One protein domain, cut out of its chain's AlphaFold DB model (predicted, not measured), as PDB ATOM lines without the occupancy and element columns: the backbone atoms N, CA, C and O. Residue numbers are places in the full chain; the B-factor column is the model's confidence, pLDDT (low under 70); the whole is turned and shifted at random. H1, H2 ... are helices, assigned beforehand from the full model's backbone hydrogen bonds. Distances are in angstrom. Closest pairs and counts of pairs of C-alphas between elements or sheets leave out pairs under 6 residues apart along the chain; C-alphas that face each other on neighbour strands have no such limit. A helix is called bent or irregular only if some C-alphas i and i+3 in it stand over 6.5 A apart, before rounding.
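This is residues 353 to 533 of the 536 residues of an uncharacterized protein of Chlamydia pneumoniae (UniProt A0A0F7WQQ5). You are looking at a row of packed helices: H4 and H5 form the middle, H1, H2 and H3 lie on one side, H6 and H7 on the other, and H8 and H9 make the far end beyond H6 and H7. There are 181 printed residues, with nine named helices, H1 to H9, and no named strand; the class is all helix, and the packing is mostly crossed. The whole is compact, with a radius of gyration of the C-alphas of 15.8 A and spans of 43 by 41 by 29 A.

Find C-alpha 353 at (61.695, 37.114, 45.221); from there H1 runs to residue 380, 39.3 A, with a kink of 27 degrees near residue 372. Next come H2, residues 388 to 401, H3, 405 to 414, H4, 418 to 431, 20.0 A, and H5, 440 to 462, 31.9 A, only just irregular, with C-alphas 456 and 459 6.6 A apart. Then read H6, 476 to 488, H7, 493 to 502, and H8, 507 to 517, irregular, with C-alphas 512 and 515 7.3 A apart. H9, 523 to 533, ends at C-alpha 533, (92.444, 21.217, 48.574).

Start at the hub, H4, a hairpin with H5; closest C-alphas Leu 420 and Leu 450, 6.9 A. H1 touches H5 at Ser 369 and Cys 446, C-alphas 4.6 A apart, a steep tilt of 49 degrees, opposite ways. H3 touches H1, about perpendicular at 82 degrees, closest C-alphas Glu 405 and Phe 363, 7.2 A. H2 touches H4, closest C-alphas Gln 394 and Tyr 419, 6.4 A. H7 touches H5, closest C-alphas Ala 498 and Ala 458, 4.4 A. H6 and H7 are a hairpin at a shallow tilt of 17 degrees. H8 touches H6, closest C-alphas Phe 517 and His 484, 6.8 A, and forms a hairpin with H9. Every O i to N i+4 pair is within hydrogen-bond range in H2, H4, H6 and H7; H1 has 22 of 24, H3 4 of 6, H5 17 of 19, H8 4 of 7 and H9 6 of 7.

The farthest C-alphas, Asn 404 and Gly 512, are 44.2 A apart, and the printed part has no cut. Look at residues 463 to 475 for the long link, H5 to H6. Mean pLDDT of the printed part is 80.7; 35 residues are under 70, among them 458 to 474.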
ATOM      1  N   GLU A 353      61.913  36.710  46.622       41.91
ATOM      2  CA  GLU A 353      61.695  37.114  45.221       41.91
ATOM      3  C   GLU A 353      62.797  36.564  44.299       41.91
ATOM      4  O   GLU A 353      62.515  36.064  43.212       41.91
ATOM      5  N   SER A 354      64.055  36.581  44.757       49.16
ATOM      6  CA  SER A 354      65.189  36.054  43.990       49.16
ATOM      7  C   SER A 354      65.217  34.521  43.907       49.16
ATOM      8  O   SER A 354      65.680  33.971  42.907       49.16
ATOM      9  N   ALA A 355      64.719  33.825  44.935       53.16
ATOM     10  CA  ALA A 355      64.619  32.370  44.968       53.16
ATOM     11  C   ALA A 355      63.484  31.881  44.066       53.16
ATOM     12  O   ALA A 355      63.727  31.008  43.237       53.16
ATOM     13  N   ASN A 356      62.305  32.508  44.142       56.88
ATOM     14  CA  ASN A 356      61.200  32.240  43.223       56.88
ATOM     15  C   ASN A 356      61.635  32.474  41.781       56.88
ATOM     16  O   ASN A 356      61.545  31.566  40.973       56.88
ATOM     17  N   GLN A 357      62.270  33.609  41.473       62.75
ATOM     18  CA  GLN A 357      62.735  33.866  40.109       62.75
ATOM     19  C   GLN A 357      63.765  32.831  39.614       62.75
ATOM     20  O   GLN A 357      63.793  32.490  38.431       62.75
ATOM     21  N   ARG A 358      64.634  32.314  40.494       67.00
ATOM     22  CA  ARG A 358      65.561  31.221  40.146       67.00
ATOM     23  C   ARG A 358      64.821  29.911  39.883       67.00
ATOM     24  O   ARG A 358      65.177  29.217  38.934       67.00
ATOM     25  N   LEU A 359      63.818  29.591  40.692       72.25
ATOM     26  CA  LEU A 359      63.006  28.382  40.562       72.25
ATOM     27  C   LEU A 359      62.082  28.438  39.346       72.25
ATOM     28  O   LEU A 359      61.992  27.445  38.632       72.25
ATOM     29  N   ASP A 360      61.517  29.601  39.032       77.81
ATOM     30  CA  ASP A 360      60.755  29.859  37.810       77.81
ATOM     31  C   ASP A 360      61.638  29.613  36.583       77.81
ATOM     32  O   ASP A 360      61.276  28.875  35.667       77.81
ATOM     33  N   ASN A 361      62.852  30.179  36.574       80.62
ATOM     34  CA  ASN A 361      63.815  29.961  35.494       80.62
ATOM     35  C   ASN A 361      64.213  28.484  35.378       80.62
ATOM     36  O   ASN A 361      64.348  27.967  34.267       80.62
ATOM     37  N   LEU A 362      64.386  27.798  36.511       84.81
ATOM     38  CA  LEU A 362      64.696  26.374  36.550       84.81
ATOM     39  C   LEU A 362      63.532  25.534  36.006       84.81
ATOM     40  O   LEU A 362      63.765  24.638  35.199       84.81
ATOM     41  N   PHE A 363      62.291  25.851  36.380       87.31
ATOM     42  CA  PHE A 363      61.089  25.206  35.859       87.31
ATOM     43  C   PHE A 363      60.948  25.429  34.352       87.31
ATOM     44  O   PHE A 363      60.696  24.480  33.613       87.31
ATOM     45  N   VAL A 364      61.174  26.649  33.857       87.50
ATOM     46  CA  VAL A 364      61.159  26.958  32.416       87.50
ATOM     47  C   VAL A 364      62.232  26.159  31.668       87.50
ATOM     48  O   VAL A 364      61.945  25.563  30.625       87.50
ATOM     49  N   ALA A 365      63.455  26.100  32.204       89.31
ATOM     50  CA  ALA A 365      64.541  25.317  31.619       89.31
ATOM     51  C   ALA A 365      64.204  23.816  31.606       89.31
ATOM     52  O   ALA A 365      64.337  23.158  30.572       89.31
ATOM     53  N   PHE A 366      63.702  23.281  32.723       90.81
ATOM     54  CA  PHE A 366      63.341  21.874  32.859       90.81
ATOM     55  C   PHE A 366      62.165  21.495  31.946       90.81
ATOM     56  O   PHE A 366      62.293  20.588  31.121       90.81
ATOM     57  N   SER A 367      61.064  22.247  31.993       91.50
ATOM     58  CA  SER A 367      59.861  22.029  31.172       91.50
ATOM     59  C   SER A 367      60.123  22.098  29.670       91.50
ATOM     60  O   SER A 367      59.538  21.327  28.910       91.50
ATOM     61  N   SER A 368      61.049  22.954  29.232       92.69
ATOM     62  CA  SER A 368      61.466  23.025  27.827       92.69
ATOM     63  C   SER A 368      62.379  21.859  27.433       92.69
ATOM     64  O   SER A 368      62.319  21.360  26.306       92.69
ATOM     65  N   SER A 369      63.213  21.401  28.366       95.56
ATOM     66  CA  SER A 369      64.210  20.360  28.124       95.56
ATOM     67  C   SER A 369      63.648  18.942  28.066       95.56
ATOM     68  O   SER A 369      64.119  18.154  27.255       95.56
ATOM     69  N   VAL A 370      62.610  18.604  28.836       94.44
ATOM     70  CA  VAL A 370      62.060  17.233  28.870       94.44
ATOM     71  C   VAL A 370      61.462  16.812  27.514       94.44
ATOM     72  O   VAL A 370      61.815  15.738  27.011       94.44
ATOM     73  N   PRO A 371      60.638  17.635  26.832       94.50
ATOM     74  CA  PRO A 371      60.169  17.323  25.483       94.50
ATOM     75  C   PRO A 371      61.300  17.270  24.449       94.50
ATOM     76  O   PRO A 371      61.257  16.430  23.548       94.50
ATOM     77  N   ALA A 372      62.302  18.148  24.562       95.00
ATOM     78  CA  ALA A 372      63.472  18.135  23.686       95.00
ATOM     79  C   ALA A 372      64.298  16.854  23.887       95.00
ATOM     80  O   ALA A 372      64.685  16.201  22.918       95.00
ATOM     81  N   MET A 373      64.469  16.418  25.136       95.12
ATOM     82  CA  MET A 373      65.184  15.198  25.503       95.12
ATOM     83  C   MET A 373      64.490  13.979  24.910       95.12
ATOM     84  O   MET A 373      65.151  13.112  24.341       95.12
ATOM     85  N   LYS A 374      63.153  13.948  24.962       95.44
ATOM     86  CA  LYS A 374      62.349  12.912  24.313       95.44
ATOM     87  C   LYS A 374      62.592  12.849  22.806       95.44
ATOM     88  O   LYS A 374      62.892  11.774  22.297       95.44
ATOM     89  N   ARG A 375      62.523  13.985  22.100       94.56
ATOM     90  CA  ARG A 375      62.756  14.034  20.643       94.56
ATOM     91  C   ARG A 375      64.171  13.592  20.268       94.56
ATOM     92  O   ARG A 375      64.332  12.777  19.358       94.56
ATOM     93  N   LEU A 376      65.185  14.062  20.998       93.25
ATOM     94  CA  LEU A 376      66.570  13.631  20.800       93.25
ATOM     95  C   LEU A 376      66.731  12.135  21.056       93.25
ATOM     96  O   LEU A 376      67.374  11.449  20.268       93.25
ATOM     97  N   PHE A 377      66.138  11.607  22.125       93.12
ATOM     98  CA  PHE A 377      66.233  10.191  22.449       93.12
ATOM     99  C   PHE A 377      65.509   9.303  21.428       93.12
ATOM    100  O   PHE A 377      66.029   8.252  21.058       93.12
ATOM    101  N   ASP A 378      64.357   9.725  20.913       92.56
ATOM    102  CA  ASP A 378      63.640   8.983  19.870       92.56
ATOM    103  C   ASP A 378      64.461   8.893  18.568       92.56
ATOM    104  O   ASP A 378      64.445   7.860  17.894       92.56
ATOM    105  N   LYS A 379      65.231   9.942  18.239       91.50
ATOM    106  CA  LYS A 379      66.049  10.020  17.015       91.50
ATOM    107  C   LYS A 379      67.442   9.394  17.164       91.50
ATOM    108  O   LYS A 379      67.885   8.654  16.288       91.50
ATOM    109  N   TYR A 380      68.116   9.662  18.277       90.06
ATOM    110  CA  TYR A 380      69.515   9.302  18.533       90.06
ATOM    111  C   TYR A 380      69.689   8.219  19.604       90.06
ATOM    112  O   TYR A 380      70.808   7.790  19.876       90.06
ATOM    113  N   GLY A 381      68.610   7.692  20.187       83.69
ATOM    114  CA  GLY A 381      68.675   6.650  21.219       83.69
ATOM    115  C   GLY A 381      69.437   5.394  20.785       83.69
ATOM    116  O   GLY A 381      69.906   4.628  21.625       83.69
ATOM    117  N   SER A 382      69.616   5.188  19.474       84.81
ATOM    118  CA  SER A 382      70.419   4.107  18.905       84.81
ATOM    119  C   SER A 382      71.907   4.166  19.286       84.81
ATOM    120  O   SER A 382      72.514   3.105  19.447       84.81
ATOM    121  N   VAL A 383      72.477   5.361  19.479       84.56
ATOM    122  CA  VAL A 383      73.907   5.567  19.792       84.56
ATOM    123  C   VAL A 383      74.200   5.679  21.291       84.56
ATOM    124  O   VAL A 383      75.359   5.660  21.703       84.56
ATOM    125  N   VAL A 384      73.153   5.757  22.111       80.44
ATOM    126  CA  VAL A 384      73.250   5.878  23.567       80.44
ATOM    127  C   VAL A 384      73.772   4.577  24.171       80.44
ATOM    128  O   VAL A 384      73.234   3.498  23.912       80.44
ATOM    129  N   ARG A 385      74.824   4.688  24.988       74.12
ATOM    130  CA  ARG A 385      75.512   3.552  25.634       74.12
ATOM    131  C   ARG A 385      74.895   3.123  26.971       74.12
ATOM    132  O   ARG A 385      75.317   2.129  27.551       74.12
ATOM    133  N   VAL A 386      73.911   3.879  27.443       74.44
ATOM    134  CA  VAL A 386      73.108   3.631  28.644       74.44
ATOM    135  C   VAL A 386      71.937   2.699  28.333       74.44
ATOM    136  O   VAL A 386      71.473   2.649  27.191       74.44
ATOM    137  N   ASP A 387      71.424   1.984  29.344       81.25
ATOM    138  CA  ASP A 387      70.161   1.259  29.213       81.25
ATOM    139  C   ASP A 387      69.036   2.210  28.778       81.25
ATOM    140  O   ASP A 387      68.577   3.088  29.509       81.25
ATOM    141  N   ARG A 388      68.555   1.996  27.555       84.00
ATOM    142  CA  ARG A 388      67.467   2.761  26.941       84.00
ATOM    143  C   ARG A 388      66.176   2.708  27.756       84.00
ATOM    144  O   ARG A 388      65.333   3.582  27.577       84.00
ATOM    145  N   ARG A 389      65.983   1.691  28.604       85.56
ATOM    146  CA  ARG A 389      64.839   1.621  29.524       85.56
ATOM    147  C   ARG A 389      64.927   2.700  30.599       85.56
ATOM    148  O   ARG A 389      63.945   3.406  30.777       85.56
ATOM    149  N   GLN A 390      66.109   2.913  31.180       83.94
ATOM    150  CA  GLN A 390      66.343   3.942  32.202       83.94
ATOM    151  C   GLN A 390      66.052   5.346  31.664       83.94
ATOM    152  O   GLN A 390      65.337   6.110  32.298       83.94
ATOM    153  N   ILE A 391      66.506   5.660  30.444       86.44
ATOM    154  CA  ILE A 391      66.212   6.962  29.817       86.44
ATOM    155  C   ILE A 391      64.713   7.136  29.540       86.44
ATOM    156  O   ILE A 391      64.171   8.224  29.710       86.44
ATOM    157  N   ARG A 392      64.009   6.071  29.132       89.25
ATOM    158  CA  ARG A 392      62.550   6.127  28.931       89.25
ATOM    159  C   ARG A 392      61.801   6.337  30.242       89.25
ATOM    160  O   ARG A 392      60.875   7.138  30.264       89.25
ATOM    161  N   GLU A 393      62.198   5.635  31.298       88.69
ATOM    162  CA  GLU A 393      61.643   5.788  32.646       88.69
ATOM    163  C   GLU A 393      61.884   7.202  33.179       88.69
ATOM    164  O   GLU A 393      60.941   7.843  33.632       88.69
ATOM    165  N   GLN A 394      63.098   7.734  33.014       90.25
ATOM    166  CA  GLN A 394      63.421   9.118  33.349       90.25
ATOM    167  C   GLN A 394      62.531  10.110  32.591       90.25
ATOM    168  O   GLN A 394      61.985  11.022  33.198       90.25
ATOM    169  N   ILE A 395      62.362   9.958  31.272       91.62
ATOM    170  CA  ILE A 395      61.526  10.875  30.477       91.62
ATOM    171  C   ILE A 395      60.059  10.808  30.921       91.62
ATOM    172  O   ILE A 395      59.401  11.848  30.983       91.62
ATOM    173  N   LEU A 396      59.542   9.614  31.227       90.75
ATOM    174  CA  LEU A 396      58.183   9.441  31.747       90.75
ATOM    175  C   LEU A 396      58.027  10.117  33.111       90.75
ATOM    176  O   LEU A 396      57.176  10.989  33.244       90.75
ATOM    177  N   SER A 397      58.908   9.806  34.064       87.81
ATOM    178  CA  SER A 397      58.913  10.418  35.396       87.81
ATOM    179  C   SER A 397      59.036  11.943  35.320       87.81
ATOM    180  O   SER A 397      58.253  12.662  35.927       87.81
ATOM    181  N   ASN A 398      59.940  12.465  34.487       89.88
ATOM    182  CA  ASN A 398      60.082  13.901  34.264       89.88
ATOM    183  C   ASN A 398      58.820  14.538  33.653       89.88
ATOM    184  O   ASN A 398      58.559  15.713  33.888       89.88
ATOM    185  N   THR A 399      58.049  13.792  32.855       88.38
ATOM    186  CA  THR A 399      56.777  14.278  32.298       88.38
ATOM    187  C   THR A 399      55.696  14.341  33.376       88.38
ATOM    188  O   THR A 399      54.969  15.327  33.427       88.38
ATOM    189  N   GLU A 400      55.621  13.336  34.253       86.00
ATOM    190  CA  GLU A 400      54.711  13.317  35.410       86.00
ATOM    191  C   GLU A 400      55.025  14.469  36.379       86.00
ATOM    192  O   GLU A 400      54.135  15.183  36.830       86.00
ATOM    193  N   ILE A 401      56.313  14.727  36.621       83.00
ATOM    194  CA  ILE A 401      56.791  15.851  37.436       83.00
ATOM    195  C   ILE A 401      56.318  17.211  36.882       83.00
ATOM    196  O   ILE A 401      56.062  18.140  37.645       83.00
ATOM    197  N   LEU A 402      56.200  17.337  35.558       84.88
ATOM    198  CA  LEU A 402      55.815  18.573  34.874       84.88
ATOM    199  C   LEU A 402      54.303  18.819  34.809       84.88
ATOM    200  O   LEU A 402      53.891  19.841  34.257       84.88
ATOM    201  N   GLU A 403      53.468  17.925  35.347       75.25
ATOM    202  CA  GLU A 403      52.009  18.092  35.315       75.25
ATOM    203  C   GLU A 403      51.547  19.386  36.000       75.25
ATOM    204  O   GLU A 403      50.558  19.991  35.579       75.25
ATOM    205  N   ASN A 404      52.268  19.835  37.031       68.31
ATOM    206  CA  ASN A 404      52.087  21.150  37.633       68.31
ATOM    207  C   ASN A 404      53.397  21.667  38.261       68.31
ATOM    208  O   ASN A 404      54.261  20.891  38.665       68.31
ATOM    209  N   GLU A 405      53.535  22.991  38.345       67.00
ATOM    210  CA  GLU A 405      54.738  23.669  38.852       67.00
ATOM    211  C   GLU A 405      55.061  23.299  40.309       67.00
ATOM    212  O   GLU A 405      56.218  23.043  40.645       67.00
ATOM    213  N   SER A 406      54.040  23.174  41.161       60.28
ATOM    214  CA  SER A 406      54.209  22.703  42.540       60.28
ATOM    215  C   SER A 406      54.812  21.296  42.583       60.28
ATOM    216  O   SER A 406      55.738  21.049  43.344       60.28
ATOM    217  N   GLY A 407      54.350  20.388  41.725       64.88
ATOM    218  CA  GLY A 407      54.837  19.019  41.583       64.88
ATOM    219  C   GLY A 407      56.298  18.977  41.154       64.88
ATOM    220  O   GLY A 407      57.080  18.229  41.744       64.88
ATOM    221  N   PHE A 408      56.696  19.852  40.224       77.31
ATOM    222  CA  PHE A 408      58.103  20.053  39.886       77.31
ATOM    223  C   PHE A 408      58.931  20.438  41.107       77.31
ATOM    224  O   PHE A 408      59.908  19.761  41.430       77.31
ATOM    225  N   LEU A 409      58.517  21.476  41.825       65.88
ATOM    226  CA  LEU A 409      59.275  21.999  42.956       65.88
ATOM    227  C   LEU A 409      59.379  20.979  44.094       65.88
ATOM    228  O   LEU A 409      60.474  20.772  44.613       65.88
ATOM    229  N   CYS A 410      58.304  20.251  44.398       59.97
ATOM    230  CA  CYS A 410      58.313  19.146  45.362       59.97
ATOM    231  C   CYS A 410      59.255  18.016  44.950       59.97
ATOM    232  O   CYS A 410      60.011  17.495  45.774       59.97
ATOM    233  N   SER A 411      59.243  17.663  43.664       67.69
ATOM    234  CA  SER A 411      60.082  16.589  43.140       67.69
ATOM    235  C   SER A 411      61.573  16.910  43.215       67.69
ATOM    236  O   SER A 411      62.368  15.983  43.306       67.69
ATOM    237  N   LEU A 412      61.978  18.193  43.236       70.00
ATOM    238  CA  LEU A 412      63.394  18.573  43.298       70.00
ATOM    239  C   LEU A 412      64.100  17.972  44.515       70.00
ATOM    240  O   LEU A 412      65.296  17.707  44.444       70.00
ATOM    241  N   TYR A 413      63.407  17.768  45.636       60.94
ATOM    242  CA  TYR A 413      64.005  17.175  46.836       60.94
ATOM    243  C   TYR A 413      64.309  15.679  46.675       60.94
ATOM    244  O   TYR A 413      65.368  15.216  47.093       60.94
ATOM    245  N   GLU A 414      63.402  14.942  46.040       63.31
ATOM    246  CA  GLU A 414      63.499  13.488  45.860       63.31
ATOM    247  C   GLU A 414      63.985  13.104  44.455       63.31
ATOM    248  O   GLU A 414      63.994  11.926  44.098       63.31
ATOM    249  N   TYR A 415      64.407  14.094  43.660       74.69
ATOM    250  CA  TYR A 415      64.808  13.892  42.278       74.69
ATOM    251  C   TYR A 415      65.975  12.900  42.209       74.69
ATOM    252  O   TYR A 415      67.029  13.157  42.806       74.69
ATOM    253  N   PRO A 416      65.844  11.777  41.477       77.25
ATOM    254  CA  PRO A 416      66.914  10.794  41.391       77.25
ATOM    255  C   PRO A 416      68.145  11.405  40.717       77.25
ATOM    256  O   PRO A 416      68.168  11.624  39.512       77.25
ATOM    257  N   LEU A 417      69.209  11.677  41.473       78.69
ATOM    258  CA  LEU A 417      70.388  12.370  40.935       78.69
ATOM    259  C   LEU A 417      71.137  11.556  39.866       78.69
ATOM    260  O   LEU A 417      71.814  12.128  39.008       78.69
ATOM    261  N   SER A 418      70.961  10.232  39.853       79.12
ATOM    262  CA  SER A 418      71.402   9.356  38.764       79.12
ATOM    263  C   SER A 418      70.814   9.751  37.403       79.12
ATOM    264  O   SER A 418      71.513   9.632  36.397       79.12
ATOM    265  N   TYR A 419      69.602  10.315  37.365       86.75
ATOM    266  CA  TYR A 419      68.972  10.822  36.143       86.75
ATOM    267  C   TYR A 419      69.768  11.968  35.508       86.75
ATOM    268  O   TYR A 419      69.796  12.104  34.285       86.75
ATOM    269  N   LEU A 420      70.483  12.770  36.302       88.81
ATOM    270  CA  LEU A 420      71.357  13.818  35.764       88.81
ATOM    271  C   LEU A 420      72.596  13.222  35.081       88.81
ATOM    272  O   LEU A 420      73.041  13.736  34.057       88.81
ATOM    273  N   ILE A 421      73.118  12.102  35.595       87.50
ATOM    274  CA  ILE A 421      74.214  11.355  34.955       87.50
ATOM    275  C   ILE A 421      73.719  10.720  33.652       87.50
ATOM    276  O   ILE A 421      74.392  10.789  32.627       87.50
ATOM    277  N   ASP A 422      72.538  10.111  33.673       87.62
ATOM    278  CA  ASP A 422      71.886   9.533  32.497       87.62
ATOM    279  C   ASP A 422      71.676  10.545  31.375       87.62
ATOM    280  O   ASP A 422      72.017  10.293  30.215       87.62
ATOM    281  N   TRP A 423      71.185  11.721  31.743       91.94
ATOM    282  CA  TRP A 423      70.999  12.835  30.832       91.94
ATOM    283  C   TRP A 423      72.336  13.359  30.289       91.94
ATOM    284  O   TRP A 423      72.474  13.542  29.079       91.94
ATOM    285  N   ALA A 424      73.354  13.514  31.139       92.31
ATOM    286  CA  ALA A 424      74.705  13.870  30.711       92.31
ATOM    287  C   ALA A 424      75.268  12.877  29.682       92.31
ATOM    288  O   ALA A 424      75.777  13.287  28.639       92.31
ATOM    289  N   VAL A 425      75.140  11.570  29.936       89.94
ATOM    290  CA  VAL A 425      75.635  10.531  29.022       89.94
ATOM    291  C   VAL A 425      74.846  10.511  27.712       89.94
ATOM    292  O   VAL A 425      75.440  10.304  26.653       89.94
ATOM    293  N   LEU A 426      73.529  10.741  27.754       90.62
ATOM    294  CA  LEU A 426      72.717  10.913  26.549       90.62
ATOM    295  C   LEU A 426      73.280  12.043  25.678       90.62
ATOM    296  O   LEU A 426      73.537  11.814  24.497       90.62
ATOM    297  N   LEU A 427      73.503  13.229  26.250       92.62
ATOM    298  CA  LEU A 427      74.002  14.384  25.499       92.62
ATOM    299  C   LEU A 427      75.421  14.177  24.971       92.62
ATOM    300  O   LEU A 427      75.678  14.506  23.816       92.62
ATOM    301  N   ASP A 428      76.310  13.563  25.752       90.81
ATOM    302  CA  ASP A 428      77.660  13.217  25.301       90.81
ATOM    303  C   ASP A 428      77.638  12.230  24.117       90.81
ATOM    304  O   ASP A 428      78.311  12.437  23.105       90.81
ATOM    305  N   CYS A 429      76.780  11.203  24.175       88.19
ATOM    306  CA  CYS A 429      76.616  10.248  23.075       88.19
ATOM    307  C   CYS A 429      76.053  10.906  21.805       88.19
ATOM    308  O   CYS A 429      76.492  10.574  20.705       88.19
ATOM    309  N   VAL A 430      75.083  11.817  21.947       89.12
ATOM    310  CA  VAL A 430      74.492  12.557  20.819       89.12
ATOM    311  C   VAL A 430      75.517  13.506  20.202       89.12
ATOM    312  O   VAL A 430      75.645  13.542  18.983       89.12
ATOM    313  N   HIS A 431      76.301  14.211  21.020       86.44
ATOM    314  CA  HIS A 431      77.363  15.103  20.553       86.44
ATOM    315  C   HIS A 431      78.468  14.381  19.781       86.44
ATOM    316  O   HIS A 431      79.001  14.912  18.811       86.44
ATOM    317  N   GLY A 432      78.791  13.146  20.180       78.94
ATOM    318  CA  GLY A 432      79.721  12.285  19.447       78.94
ATOM    319  C   GLY A 432      79.237  11.892  18.043       78.94
ATOM    320  O   GLY A 432      79.981  11.248  17.301       78.94
ATOM    321  N   THR A 433      78.006  12.257  17.673       80.38
ATOM    322  CA  THR A 433      77.445  12.108  16.329       80.38
ATOM    323  C   THR A 433      77.289  13.464  15.651       80.38
ATOM    324  O   THR A 433      77.207  14.501  16.302       80.38
ATOM    325  N   GLU A 434      77.240  13.474  14.321       81.69
ATOM    326  CA  GLU A 434      76.957  14.697  13.570       81.69
ATOM    327  C   GLU A 434      75.476  15.082  13.779       81.69
ATOM    328  O   GLU A 434      74.566  14.471  13.208       81.69
ATOM    329  N   ILE A 435      75.223  16.046  14.671       84.50
ATOM    330  CA  ILE A 435      73.875  16.540  14.987       84.50
ATOM    331  C   ILE A 435      73.357  17.348  13.793       84.50
ATOM    332  O   ILE A 435      74.061  18.203  13.252       84.50
ATOM    333  N   SER A 436      72.119  17.088  13.366       86.81
ATOM    334  CA  SER A 436      71.538  17.855  12.264       86.81
ATOM    335  C   SER A 436      71.195  19.281  12.713       86.81
ATOM    336  O   SER A 436      70.871  19.520  13.875       86.81
ATOM    337  N   LEU A 437      71.212  20.240  11.782       84.81
ATOM    338  CA  LEU A 437      70.862  21.642  12.060       84.81
ATOM    339  C   LEU A 437      69.480  21.800  12.717       84.81
ATOM    340  O   LEU A 437      69.293  22.701  13.531       84.81
ATOM    341  N   GLU A 438      68.531  20.924  12.382       84.19
ATOM    342  CA  GLU A 438      67.174  20.931  12.939       84.19
ATOM    343  C   GLU A 438      67.145  20.464  14.403       84.19
ATOM    344  O   GLU A 438      66.364  20.984  15.195       84.19
ATOM    345  N   ASP A 439      68.031  19.539  14.788       89.44
ATOM    346  CA  ASP A 439      68.094  18.995  16.153       89.44
ATOM    347  C   ASP A 439      69.027  19.798  17.072       89.44
ATOM    348  O   ASP A 439      69.005  19.616  18.289       89.44
ATOM    349  N   GLN A 440      69.837  20.704  16.515       90.38
ATOM    350  CA  GLN A 440      70.771  21.534  17.279       90.38
ATOM    351  C   GLN A 440      70.050  22.398  18.326       90.38
ATOM    352  O   GLN A 440      70.581  22.630  19.415       90.38
ATOM    353  N   ALA A 441      68.835  22.861  18.012       91.31
ATOM    354  CA  ALA A 441      68.002  23.622  18.939       91.31
ATOM    355  C   ALA A 441      67.584  22.762  20.141       91.31
ATOM    356  O   ALA A 441      67.817  23.156  21.282       91.31
ATOM    357  N   ASP A 442      67.054  21.563  19.887       93.56
ATOM    358  CA  ASP A 442      66.658  20.620  20.938       93.56
ATOM    359  C   ASP A 442      67.857  20.196  21.790       93.56
ATOM    360  O   ASP A 442      67.773  20.161  23.016       93.56
ATOM    361  N   TYR A 443      68.999  19.931  21.154       94.44
ATOM    362  CA  TYR A 443      70.245  19.611  21.843       94.44
ATOM    363  C   TYR A 443      70.704  20.747  22.766       94.44
ATOM    364  O   TYR A 443      71.035  20.502  23.926       94.44
ATOM    365  N   THR A 444      70.652  21.994  22.295       94.00
ATOM    366  CA  THR A 444      71.032  23.170  23.094       94.00
ATOM    367  C   THR A 444      70.092  23.375  24.282       94.00
ATOM    368  O   THR A 444      70.558  23.615  25.394       94.00
ATOM    369  N   VAL A 445      68.779  23.232  24.077       94.62
ATOM    370  CA  VAL A 445      67.777  23.339  25.151       94.62
ATOM    371  C   VAL A 445      67.986  22.244  26.198       94.62
ATOM    372  O   VAL A 445      67.954  22.519  27.396       94.62
ATOM    373  N   CYS A 446      68.268  21.011  25.772       94.75
ATOM    374  CA  CYS A 446      68.603  19.926  26.691       94.75
ATOM    375  C   CYS A 446      69.889  20.188  27.474       94.75
ATOM    376  O   CYS A 446      69.937  19.894  28.664       94.75
ATOM    377  N   LEU A 447      70.922  20.734  26.830       95.00
ATOM    378  CA  LEU A 447      72.185  21.055  27.492       95.00
ATOM    379  C   LEU A 447      72.004  22.154  28.548       95.00
ATOM    380  O   LEU A 447      72.516  22.029  29.657       95.00
ATOM    381  N   GLN A 448      71.221  23.191  28.237       93.31
ATOM    382  CA  GLN A 448      70.876  24.261  29.180       93.31
ATOM    383  C   GLN A 448      70.016  23.758  30.345       93.31
ATOM    384  O   GLN A 448      70.241  24.156  31.489       93.31
ATOM    385  N   GLY A 449      69.055  22.869  30.073       93.44
ATOM    386  CA  GLY A 449      68.251  22.216  31.107       93.44
ATOM    387  C   GLY A 449      69.109  21.379  32.057       93.44
ATOM    388  O   GLY A 449      68.994  21.528  33.273       93.44
ATOM    389  N   LEU A 450      70.024  20.571  31.509       95.06
ATOM    390  CA  LEU A 450      70.969  19.779  32.293       95.06
ATOM    391  C   LEU A 450      71.871  20.672  33.155       95.06
ATOM    392  O   LEU A 450      72.019  20.406  34.344       95.06
ATOM    393  N   ASP A 451      72.457  21.725  32.580       92.56
ATOM    394  CA  ASP A 451      73.331  22.652  33.308       92.56
ATOM    395  C   ASP A 451      72.580  23.383  34.427       92.56
ATOM    396  O   ASP A 451      73.096  23.510  35.534       92.56
ATOM    397  N   SER A 452      71.332  23.796  34.181       88.50
ATOM    398  CA  SER A 452      70.486  24.453  35.189       88.50
ATOM    399  C   SER A 452      70.156  23.511  36.346       88.50
ATOM    400  O   SER A 452      70.309  23.890  37.507       88.50
ATOM    401  N   MET A 453      69.779  22.263  36.044       87.56
ATOM    402  CA  MET A 453      69.535  21.240  37.062       87.56
ATOM    403  C   MET A 453      70.818  20.929  37.839       87.56
ATOM    404  O   MET A 453      70.842  21.072  39.058       87.56
ATOM    405  N   LEU A 454      71.919  20.582  37.164       87.25
ATOM    406  CA  LEU A 454      73.203  20.312  37.821       87.25
ATOM    407  C   LEU A 454      73.662  21.494  38.688       87.25
ATOM    408  O   LEU A 454      74.105  21.282  39.813       87.25
ATOM    409  N   SER A 455      73.511  22.729  38.207       82.38
ATOM    410  CA  SER A 455      73.869  23.939  38.953       82.38
ATOM    411  C   SER A 455      72.990  24.157  40.186       82.38
ATOM    412  O   SER A 455      73.519  24.551  41.226       82.38
ATOM    413  N   GLN A 456      71.687  23.855  40.117       78.25
ATOM    414  CA  GLN A 456      70.807  23.860  41.293       78.25
ATOM    415  C   GLN A 456      71.312  22.864  42.347       78.25
ATOM    416  O   GLN A 456      71.493  23.214  43.514       78.25
ATOM    417  N   PHE A 457      71.612  21.632  41.923       72.19
ATOM    418  CA  PHE A 457      72.073  20.566  42.814       72.19
ATOM    419  C   PHE A 457      73.539  20.717  43.261       72.19
ATOM    420  O   PHE A 457      73.935  20.084  44.237       72.19
ATOM    421  N   ALA A 458      74.346  21.570  42.618       65.69
ATOM    422  CA  ALA A 458      75.755  21.792  42.960       65.69
ATOM    423  C   ALA A 458      75.950  22.194  44.430       65.69
ATOM    424  O   ALA A 458      76.868  21.711  45.093       65.69
ATOM    425  N   SER A 459      75.053  23.040  44.943       55.91
ATOM    426  CA  SER A 459      75.047  23.481  46.342       55.91
ATOM    427  C   SER A 459      74.778  22.322  47.312       55.91
ATOM    428  O   SER A 459      75.515  22.144  48.282       55.91
ATOM    429  N   ARG A 460      73.793  21.470  46.994       54.12
ATOM    430  CA  ARG A 460      73.439  20.270  47.770       54.12
ATOM    431  C   ARG A 460      74.549  19.216  47.777       54.12
ATOM    432  O   ARG A 460      74.735  18.521  48.766       54.12
ATOM    433  N   LEU A 461      75.293  19.094  46.680       58.78
ATOM    434  CA  LEU A 461      76.388  18.129  46.541       58.78
ATOM    435  C   LEU A 461      77.658  18.567  47.276       58.78
ATOM    436  O   LEU A 461      78.420  17.732  47.761       58.78
ATOM    437  N   GLN A 462      77.873  19.879  47.392       51.78
ATOM    438  CA  GLN A 462      79.021  20.456  48.084       51.78
ATOM    439  C   GLN A 462      78.974  20.233  49.606       51.78
ATOM    440  O   GLN A 462      80.029  20.122  50.225       51.78
ATOM    441  N   SER A 463      77.789  20.102  50.215       45.75
ATOM    442  CA  SER A 463      77.617  19.905  51.666       45.75
ATOM    443  C   SER A 463      77.886  18.481  52.165       45.75
ATOM    444  O   SER A 463      77.642  18.167  53.332       45.75
ATOM    445  N   GLY A 464      78.411  17.611  51.298       43.19
ATOM    446  CA  GLY A 464      78.765  16.242  51.658       43.19
ATOM    447  C   GLY A 464      77.551  15.352  51.906       43.19
ATOM    448  O   GLY A 464      77.722  14.251  52.430       43.19
ATOM    449  N   GLN A 465      76.342  15.785  51.520       42.81
ATOM    450  CA  GLN A 465      75.215  14.870  51.468       42.81
ATOM    451  C   GLN A 465      75.552  13.764  50.463       42.81
ATOM    452  O   GLN A 465      75.738  14.021  49.273       42.81
ATOM    453  N   LYS A 466      75.683  12.524  50.953       42.28
ATOM    454  CA  LYS A 466      75.808  11.338  50.104       42.28
ATOM    455  C   LYS A 466      74.667  11.401  49.096       42.28
ATOM    456  O   LYS A 466      73.502  11.432  49.485       42.28
ATOM    457  N   VAL A 467      75.030  11.434  47.819       48.94
ATOM    458  CA  VAL A 467      74.111  11.289  46.695       48.94
ATOM    459  C   VAL A 467      73.320  10.015  46.964       48.94
ATOM    460  O   VAL A 467      73.874   8.924  46.875       48.94
ATOM    461  N   LEU A 468      72.065  10.133  47.392       41.38
ATOM    462  CA  LEU A 468      71.167   8.990  47.474       41.38
ATOM    463  C   LEU A 468      70.926   8.595  46.016       41.38
ATOM    464  O   LEU A 468      70.295   9.346  45.278       41.38
ATOM    465  N   ASN A 469      71.499   7.466  45.596       50.59
ATOM    466  CA  ASN A 469      71.536   6.945  44.221       50.59
ATOM    467  C   ASN A 469      72.691   7.463  43.340       50.59
ATOM    468  O   ASN A 469      72.434   8.041  42.277       50.59
ATOM    469  N   PRO A 470      73.972   7.208  43.685       50.97
ATOM    470  CA  PRO A 470      74.979   7.180  42.638       50.97
ATOM    471  C   PRO A 470      74.598   6.035  41.694       50.97
ATOM    472  O   PRO A 470      74.220   4.944  42.126       50.97
ATOM    473  N   ARG A 471      74.662   6.283  40.390       52.66
ATOM    474  CA  ARG A 471      74.564   5.204  39.410       52.66
ATOM    475  C   ARG A 471      75.649   4.161  39.711       52.66
ATOM    476  O   ARG A 471      76.723   4.547  40.177       52.66
ATOM    477  N   ASP A 472      75.398   2.884  39.412       52.38
ATOM    478  CA  ASP A 472      76.460   1.869  39.385       52.38
ATOM    479  C   ASP A 472      77.708   2.456  38.714       52.38
ATOM    480  O   ASP A 472      77.642   3.011  37.614       52.38
ATOM    481  N   VAL A 473      78.804   2.423  39.473       55.31
ATOM    482  CA  VAL A 473      79.980   3.288  39.344       55.31
ATOM    483  C   VAL A 473      80.463   3.350  37.892       55.31
ATOM    484  O   VAL A 473      81.004   2.374  37.365       55.31
ATOM    485  N   LEU A 474      80.291   4.511  37.240       67.50
ATOM    486  CA  LEU A 474      81.034   4.823  36.018       67.50
ATOM    487  C   LEU A 474      82.518   4.591  36.307       67.50
ATOM    488  O   LEU A 474      83.015   5.006  37.354       67.50
ATOM    489  N   SER A 475      83.245   3.948  35.390       78.88
ATOM    490  CA  SER A 475      84.694   3.835  35.564       78.88
ATOM    491  C   SER A 475      85.308   5.231  35.693       78.88
ATOM    492  O   SER A 475      84.833   6.178  35.062       78.88
ATOM    493  N   GLU A 476      86.380   5.362  36.482       82.69
ATOM    494  CA  GLU A 476      87.055   6.650  36.719       82.69
ATOM    495  C   GLU A 476      87.342   7.384  35.397       82.69
ATOM    496  O   GLU A 476      87.078   8.576  35.257       82.69
ATOM    497  N   GLN A 477      87.795   6.642  34.382       86.56
ATOM    498  CA  GLN A 477      88.059   7.179  33.051       86.56
ATOM    499  C   GLN A 477      86.785   7.630  32.323       86.56
ATOM    500  O   GLN A 477      86.795   8.683  31.690       86.56
ATOM    501  N   ALA A 478      85.692   6.864  32.391       85.88
ATOM    502  CA  ALA A 478      84.436   7.242  31.748       85.88
ATOM    503  C   ALA A 478      83.845   8.514  32.369       85.88
ATOM    504  O   ALA A 478      83.370   9.383  31.646       85.88
ATOM    505  N   ALA A 479      83.932   8.653  33.691       86.75
ATOM    506  CA  ALA A 479      83.487   9.844  34.402       86.75
ATOM    507  C   ALA A 479      84.327  11.085  34.053       86.75
ATOM    508  O   ALA A 479      83.762  12.137  33.751       86.75
ATOM    509  N   VAL A 480      85.660  10.961  34.014       90.00
ATOM    510  CA  VAL A 480      86.544  12.058  33.577       90.00
ATOM    511  C   VAL A 480      86.223  12.488  32.148       90.00
ATOM    512  O   VAL A 480      86.081  13.681  31.882       90.00
ATOM    513  N   MET A 481      86.071  11.526  31.234       91.44
ATOM    514  CA  MET A 481      85.758  11.818  29.835       91.44
ATOM    515  C   MET A 481      84.374  12.444  29.661       91.44
ATOM    516  O   MET A 481      84.235  13.332  28.828       91.44
ATOM    517  N   LEU A 482      83.386  12.041  30.463       90.81
ATOM    518  CA  LEU A 482      82.053  12.641  30.462       90.81
ATOM    519  C   LEU A 482      82.101  14.119  30.880       90.81
ATOM    520  O   LEU A 482      81.567  14.978  30.182       90.81
ATOM    521  N   VAL A 483      82.781  14.435  31.990       92.31
ATOM    522  CA  VAL A 483      82.931  15.824  32.464       92.31
ATOM    523  C   VAL A 483      83.717  16.662  31.451       92.31
ATOM    524  O   VAL A 483      83.335  17.792  31.157       92.31
ATOM    525  N   HIS A 484      84.776  16.103  30.863       93.12
ATOM    526  CA  HIS A 484      85.523  16.748  29.784       93.12
ATOM    527  C   HIS A 484      84.651  17.006  28.543       93.12
ATOM    528  O   HIS A 484      84.681  18.103  27.986       93.12
ATOM    529  N   GLY A 485      83.855  16.020  28.117       91.44
ATOM    530  CA  GLY A 485      82.933  16.138  26.987       91.44
ATOM    531  C   GLY A 485      81.922  17.262  27.191       91.44
ATOM    532  O   GLY A 485      81.748  18.101  26.309       91.44
ATOM    533  N   LEU A 486      81.324  17.352  28.380       93.50
ATOM    534  CA  LEU A 486      80.407  18.439  28.723       93.50
ATOM    535  C   LEU A 486      81.096  19.808  28.830       93.50
ATOM    536  O   LEU A 486      80.503  20.819  28.449       93.50
ATOM    537  N   ALA A 487      82.347  19.863  29.295       92.38
ATOM    538  CA  ALA A 487      83.122  21.103  29.306       92.38
ATOM    539  C   ALA A 487      83.352  21.632  27.882       92.38
ATOM    540  O   ALA A 487      83.193  22.829  27.636       92.38
ATOM    541  N   ALA A 488      83.638  20.740  26.928       90.88
ATOM    542  CA  ALA A 488      83.755  21.088  25.512       90.88
ATOM    543  C   ALA A 488      82.429  21.581  24.906       90.88
ATOM    544  O   ALA A 488      82.434  22.420  24.008       90.88
ATOM    545  N   GLN A 489      81.299  21.089  25.421       90.25
ATOM    546  CA  GLN A 489      79.952  21.492  25.008       90.25
ATOM    547  C   GLN A 489      79.507  22.829  25.638       90.25
ATOM    548  O   GLN A 489      78.488  23.381  25.235       90.25
ATOM    549  N   GLY A 490      80.279  23.386  26.579       89.19
ATOM    550  CA  GLY A 490      80.018  24.697  27.181       89.19
ATOM    551  C   GLY A 490      79.154  24.673  28.444       89.19
ATOM    552  O   GLY A 490      78.617  25.716  28.813       89.19
ATOM    553  N   VAL A 491      79.029  23.523  29.118       92.69
ATOM    554  CA  VAL A 491      78.376  23.438  30.438       92.69
ATOM    555  C   VAL A 491      79.109  24.326  31.446       92.69
ATOM    556  O   VAL A 491      80.343  24.401  31.451       92.69
ATOM    557  N   SER A 492      78.355  25.018  32.303       90.88
ATOM    558  CA  SER A 492      78.929  25.923  33.290       90.88
ATOM    559  C   SER A 492      79.840  25.202  34.287       90.88
ATOM    560  O   SER A 492      79.697  24.017  34.586       90.88
ATOM    561  N   PHE A 493      80.763  25.957  34.886       87.56
ATOM    562  CA  PHE A 493      81.622  25.432  35.945       87.56
ATOM    563  C   PHE A 493      80.827  24.827  37.120       87.56
ATOM    564  O   PHE A 493      81.244  23.809  37.664       87.56
ATOM    565  N   GLN A 494      79.684  25.416  37.496       82.81
ATOM    566  CA  GLN A 494      78.866  24.895  38.599       82.81
ATOM    567  C   GLN A 494      78.221  23.555  38.235       82.81
ATOM    568  O   GLN A 494      78.278  22.619  39.033       82.81
ATOM    569  N   GLY A 495      77.702  23.426  37.011       86.69
ATOM    570  CA  GLY A 495      77.171  22.162  36.510       86.69
ATOM    571  C   GLY A 495      78.236  21.063  36.429       86.69
ATOM    572  O   GLY A 495      78.012  19.937  36.876       86.69
ATOM    573  N   LEU A 496      79.439  21.392  35.943       89.88
ATOM    574  CA  LEU A 496      80.563  20.448  35.895       89.88
ATOM    575  C   LEU A 496      81.017  20.022  37.296       89.88
ATOM    576  O   LEU A 496      81.227  18.834  37.532       89.88
ATOM    577  N   LYS A 497      81.118  20.968  38.237       85.19
ATOM    578  CA  LYS A 497      81.449  20.698  39.643       85.19
ATOM    579  C   LYS A 497      80.439  19.734  40.275       85.19
ATOM    580  O   LYS A 497      80.842  18.761  40.907       85.19
ATOM    581  N   ALA A 498      79.142  19.957  40.060       82.38
ATOM    582  CA  ALA A 498      78.091  19.040  40.503       82.38
ATOM    583  C   ALA A 498      78.279  17.635  39.919       82.38
ATOM    584  O   ALA A 498      78.263  16.645  40.650       82.38
ATOM    585  N   LEU A 499      78.531  17.531  38.614       86.38
ATOM    586  CA  LEU A 499      78.729  16.238  37.964       86.38
ATOM    587  C   LEU A 499      79.982  15.500  38.472       86.38
ATOM    588  O   LEU A 499      79.955  14.279  38.640       86.38
ATOM    589  N   MET A 500      81.062  16.221  38.785       83.75
ATOM    590  CA  MET A 500      82.249  15.639  39.426       83.75
ATOM    591  C   MET A 500      81.910  15.005  40.783       83.75
ATOM    592  O   MET A 500      82.389  13.909  41.071       83.75
ATOM    593  N   TYR A 501      81.047  15.637  41.588       77.00
ATOM    594  CA  TYR A 501      80.564  15.041  42.838       77.00
ATOM    595  C   TYR A 501      79.659  13.827  42.595       77.00
ATOM    596  O   TYR A 501      79.836  12.798  43.244       77.00
ATOM    597  N   LEU A 502      78.727  13.913  41.638       77.88
ATOM    598  CA  LEU A 502      77.785  12.831  41.321       77.88
ATOM    599  C   LEU A 502      78.469  11.558  40.819       77.88
ATOM    600  O   LEU A 502      78.008  10.453  41.096       77.88
ATOM    601  N   THR A 503      79.570  11.705  40.083       78.25
ATOM    602  CA  THR A 503      80.356  10.567  39.583       78.25
ATOM    603  C   THR A 503      81.226   9.913  40.659       78.25
ATOM    604  O   THR A 503      81.747   8.826  40.423       78.25
ATOM    605  N   ALA A 504      81.366  10.543  41.834       72.75
ATOM    606  CA  ALA A 504      82.096  10.035  42.998       72.75
ATOM    607  C   ALA A 504      83.547   9.590  42.708       72.75
ATOM    608  O   ALA A 504      84.094   8.714  43.382       72.75
ATOM    609  N   VAL A 505      84.192  10.198  41.708       77.38
ATOM    610  CA  VAL A 505      85.582   9.894  41.341       77.38
ATOM    611  C   VAL A 505      86.555  10.517  42.354       77.38
ATOM    612  O   VAL A 505      86.402  11.695  42.691       77.38
ATOM    613  N   PRO A 506      87.595   9.786  42.810       76.62
ATOM    614  CA  PRO A 506      88.567  10.317  43.758       76.62
ATOM    615  C   PRO A 506      89.284  11.567  43.239       76.62
ATOM    616  O   PRO A 506      89.752  11.610  42.103       76.62
ATOM    617  N   GLN A 507      89.485  12.552  44.114       78.44
ATOM    618  CA  GLN A 507      90.112  13.828  43.766       78.44
ATOM    619  C   GLN A 507      91.489  13.707  43.096       78.44
ATOM    620  O   GLN A 507      91.795  14.454  42.169       78.44
ATOM    621  N   ARG A 508      92.306  12.728  43.504       79.44
ATOM    622  CA  ARG A 508      93.607  12.443  42.871       79.44
ATOM    623  C   ARG A 508      93.501  12.210  41.358       79.44
ATOM    624  O   ARG A 508      94.413  12.566  40.619       79.44
ATOM    625  N   ILE A 509      92.395  11.616  40.903       82.00
ATOM    626  CA  ILE A 509      92.139  11.355  39.486       82.00
ATOM    627  C   ILE A 509      91.812  12.671  38.780       82.00
ATOM    628  O   ILE A 509      92.361  12.938  37.716       82.00
ATOM    629  N   TRP A 510      90.997  13.530  39.400       86.88
ATOM    630  CA  TRP A 510      90.690  14.865  38.878       86.88
ATOM    631  C   TRP A 510      91.928  15.755  38.764       86.88
ATOM    632  O   TRP A 510      92.102  16.418  37.746       86.88
ATOM    633  N   LEU A 511      92.827  15.717  39.751       84.69
ATOM    634  CA  LEU A 511      94.114  16.415  39.689       84.69
ATOM    635  C   LEU A 511      94.980  15.922  38.521       84.69
ATOM    636  O   LEU A 511      95.554  16.733  37.798       84.69
ATOM    637  N   GLY A 512      95.036  14.605  38.296       85.75
ATOM    638  CA  GLY A 512      95.733  14.024  37.145       85.75
ATOM    639  C   GLY A 512      95.081  14.358  35.796       85.75
ATOM    640  O   GLY A 512      95.775  14.450  34.787       85.75
ATOM    641  N   ALA A 513      93.763  14.566  35.779       89.81
ATOM    642  CA  ALA A 513      92.983  14.910  34.593       89.81
ATOM    643  C   ALA A 513      92.917  16.418  34.303       89.81
ATOM    644  O   ALA A 513      92.522  16.796  33.203       89.81
ATOM    645  N   LEU A 514      93.314  17.283  35.243       88.31
ATOM    646  CA  LEU A 514      93.248  18.742  35.111       88.31
ATOM    647  C   LEU A 514      93.855  19.290  33.798       88.31
ATOM    648  O   LEU A 514      93.223  20.165  33.205       88.31
ATOM    649  N   PRO A 515      94.993  18.773  33.278       92.56
ATOM    650  CA  PRO A 515      95.547  19.231  32.000       92.56
ATOM    651  C   PRO A 515      94.599  19.063  30.802       92.56
ATOM    652  O   PRO A 515      94.695  19.808  29.833       92.56
ATOM    653  N   LEU A 516      93.650  18.119  30.859       91.31
ATOM    654  CA  LEU A 516      92.663  17.921  29.792       91.31
ATOM    655  C   LEU A 516      91.727  19.125  29.634       91.31
ATOM    656  O   LEU A 516      91.131  19.302  28.579       91.31
ATOM    657  N   PHE A 517      91.596  19.954  30.671       91.69
ATOM    658  CA  PHE A 517      90.666  21.076  30.685       91.69
ATOM    659  C   PHE A 517      91.306  22.406  30.267       91.69
ATOM    660  O   PHE A 517      90.583  23.392  30.173       91.69
ATOM    661  N   GLU A 518      92.619  22.458  29.997       92.00
ATOM    662  CA  GLU A 518      93.378  23.693  29.704       92.00
ATOM    663  C   GLU A 518      92.800  24.537  28.561       92.00
ATOM    664  O   GLU A 518      92.915  25.763  28.562       92.00
ATOM    665  N   SER A 519      92.166  23.890  27.586       90.25
ATOM    666  CA  SER A 519      91.563  24.542  26.424       90.25
ATOM    667  C   SER A 519      90.202  25.186  26.712       90.25
ATOM    668  O   SER A 519      89.706  25.940  25.871       90.25
ATOM    669  N   PHE A 520      89.585  24.914  27.866       91.44
ATOM    670  CA  PHE A 520      88.225  25.353  28.170       91.44
ATOM    671  C   PHE A 520      88.185  26.571  29.105       91.44
ATOM    672  O   PHE A 520      88.995  26.682  30.028       91.44
ATOM    673  N   PRO A 521      87.177  27.458  28.971       87.06
ATOM    674  CA  PRO A 521      87.020  28.634  29.839       87.06
ATOM    675  C   PRO A 521      86.896  28.314  31.337       87.06
ATOM    676  O   PRO A 521      87.173  29.164  32.183       87.06
ATOM    677  N   VAL A 522      86.476  27.093  31.676       88.06
ATOM    678  CA  VAL A 522      86.310  26.622  33.059       88.06
ATOM    679  C   VAL A 522      87.631  26.251  33.739       88.06
ATOM    680  O   VAL A 522      87.642  26.099  34.958       88.06
ATOM    681  N   PHE A 523      88.740  26.149  32.993       89.69
ATOM    682  CA  PHE A 523      90.026  25.651  33.487       89.69
ATOM    683  C   PHE A 523      90.499  26.325  34.775       89.69
ATOM    684  O   PHE A 523      90.771  25.641  35.755       89.69
ATOM    685  N   ASN A 524      90.571  27.661  34.796       85.88
ATOM    686  CA  ASN A 524      91.086  28.391  35.958       85.88
ATOM    687  C   ASN A 524      90.225  28.144  37.204       85.88
ATOM    688  O   ASN A 524      90.767  27.894  38.274       85.88
ATOM    689  N   ARG A 525      88.895  28.098  37.042       85.25
ATOM    690  CA  ARG A 525      87.963  27.799  38.141       85.25
ATOM    691  C   ARG A 525      88.075  26.348  38.612       85.25
ATOM    692  O   ARG A 525      88.035  26.094  39.809       85.25
ATOM    693  N   MET A 526      88.254  25.394  37.693       83.88
ATOM    694  CA  MET A 526      88.505  23.987  38.038       83.88
ATOM    695  C   MET A 526      89.844  23.801  38.751       83.88
ATOM    696  O   MET A 526      89.925  23.030  39.702       83.88
ATOM    697  N   LYS A 527      90.881  24.520  38.318       84.62
ATOM    698  CA  LYS A 527      92.200  24.516  38.947       84.62
ATOM    699  C   LYS A 527      92.150  25.092  40.359       84.62
ATOM    700  O   LYS A 527      92.755  24.507  41.243       84.62
ATOM    701  N   GLU A 528      91.456  26.207  40.564       81.06
ATOM    702  CA  GLU A 528      91.244  26.799  41.893       81.06
ATOM    703  C   GLU A 528      90.480  25.827  42.797       81.06
ATOM    704  O   GLU A 528      90.973  25.469  43.858       81.06
ATOM    705  N   PHE A 529      89.359  25.284  42.321       80.44
ATOM    706  CA  PHE A 529      88.553  24.314  43.064       80.44
ATOM    707  C   PHE A 529      89.318  23.048  43.477       80.44
ATOM    708  O   PHE A 529      89.142  22.548  44.584       80.44
ATOM    709  N   LEU A 530      90.172  22.520  42.598       77.94
ATOM    710  CA  LEU A 530      91.021  21.367  42.910       77.94
ATOM    711  C   LEU A 530      92.316  21.753  43.646       77.94
ATOM    712  O   LEU A 530      93.006  20.871  44.145       77.94
ATOM    713  N   GLY A 531      92.681  23.036  43.656       58.91
ATOM    714  CA  GLY A 531      93.916  23.573  44.227       58.91
ATOM    715  C   GLY A 531      93.762  24.076  45.660       58.91
ATOM    716  O   GLY A 531      94.696  23.939  46.442       58.91
ATOM    717  N   GLU A 532      92.582  24.576  46.035       52.16
ATOM    718  CA  GLU A 532      92.227  24.906  47.425       52.16
ATOM    719  C   GLU A 532      92.296  23.682  48.354       52.16
ATOM    720  O   GLU A 532      92.479  23.833  49.551       52.16
ATOM    721  N   SER A 533      92.259  22.461  47.815       45.22
ATOM    722  CA  SER A 533      92.444  21.217  48.574       45.22
ATOM    723  C   SER A 533      93.893  20.711  48.649       45.22
ATOM    724  O   SER A 533      94.116  19.586  49.082       45.22
TER     725      SER A 533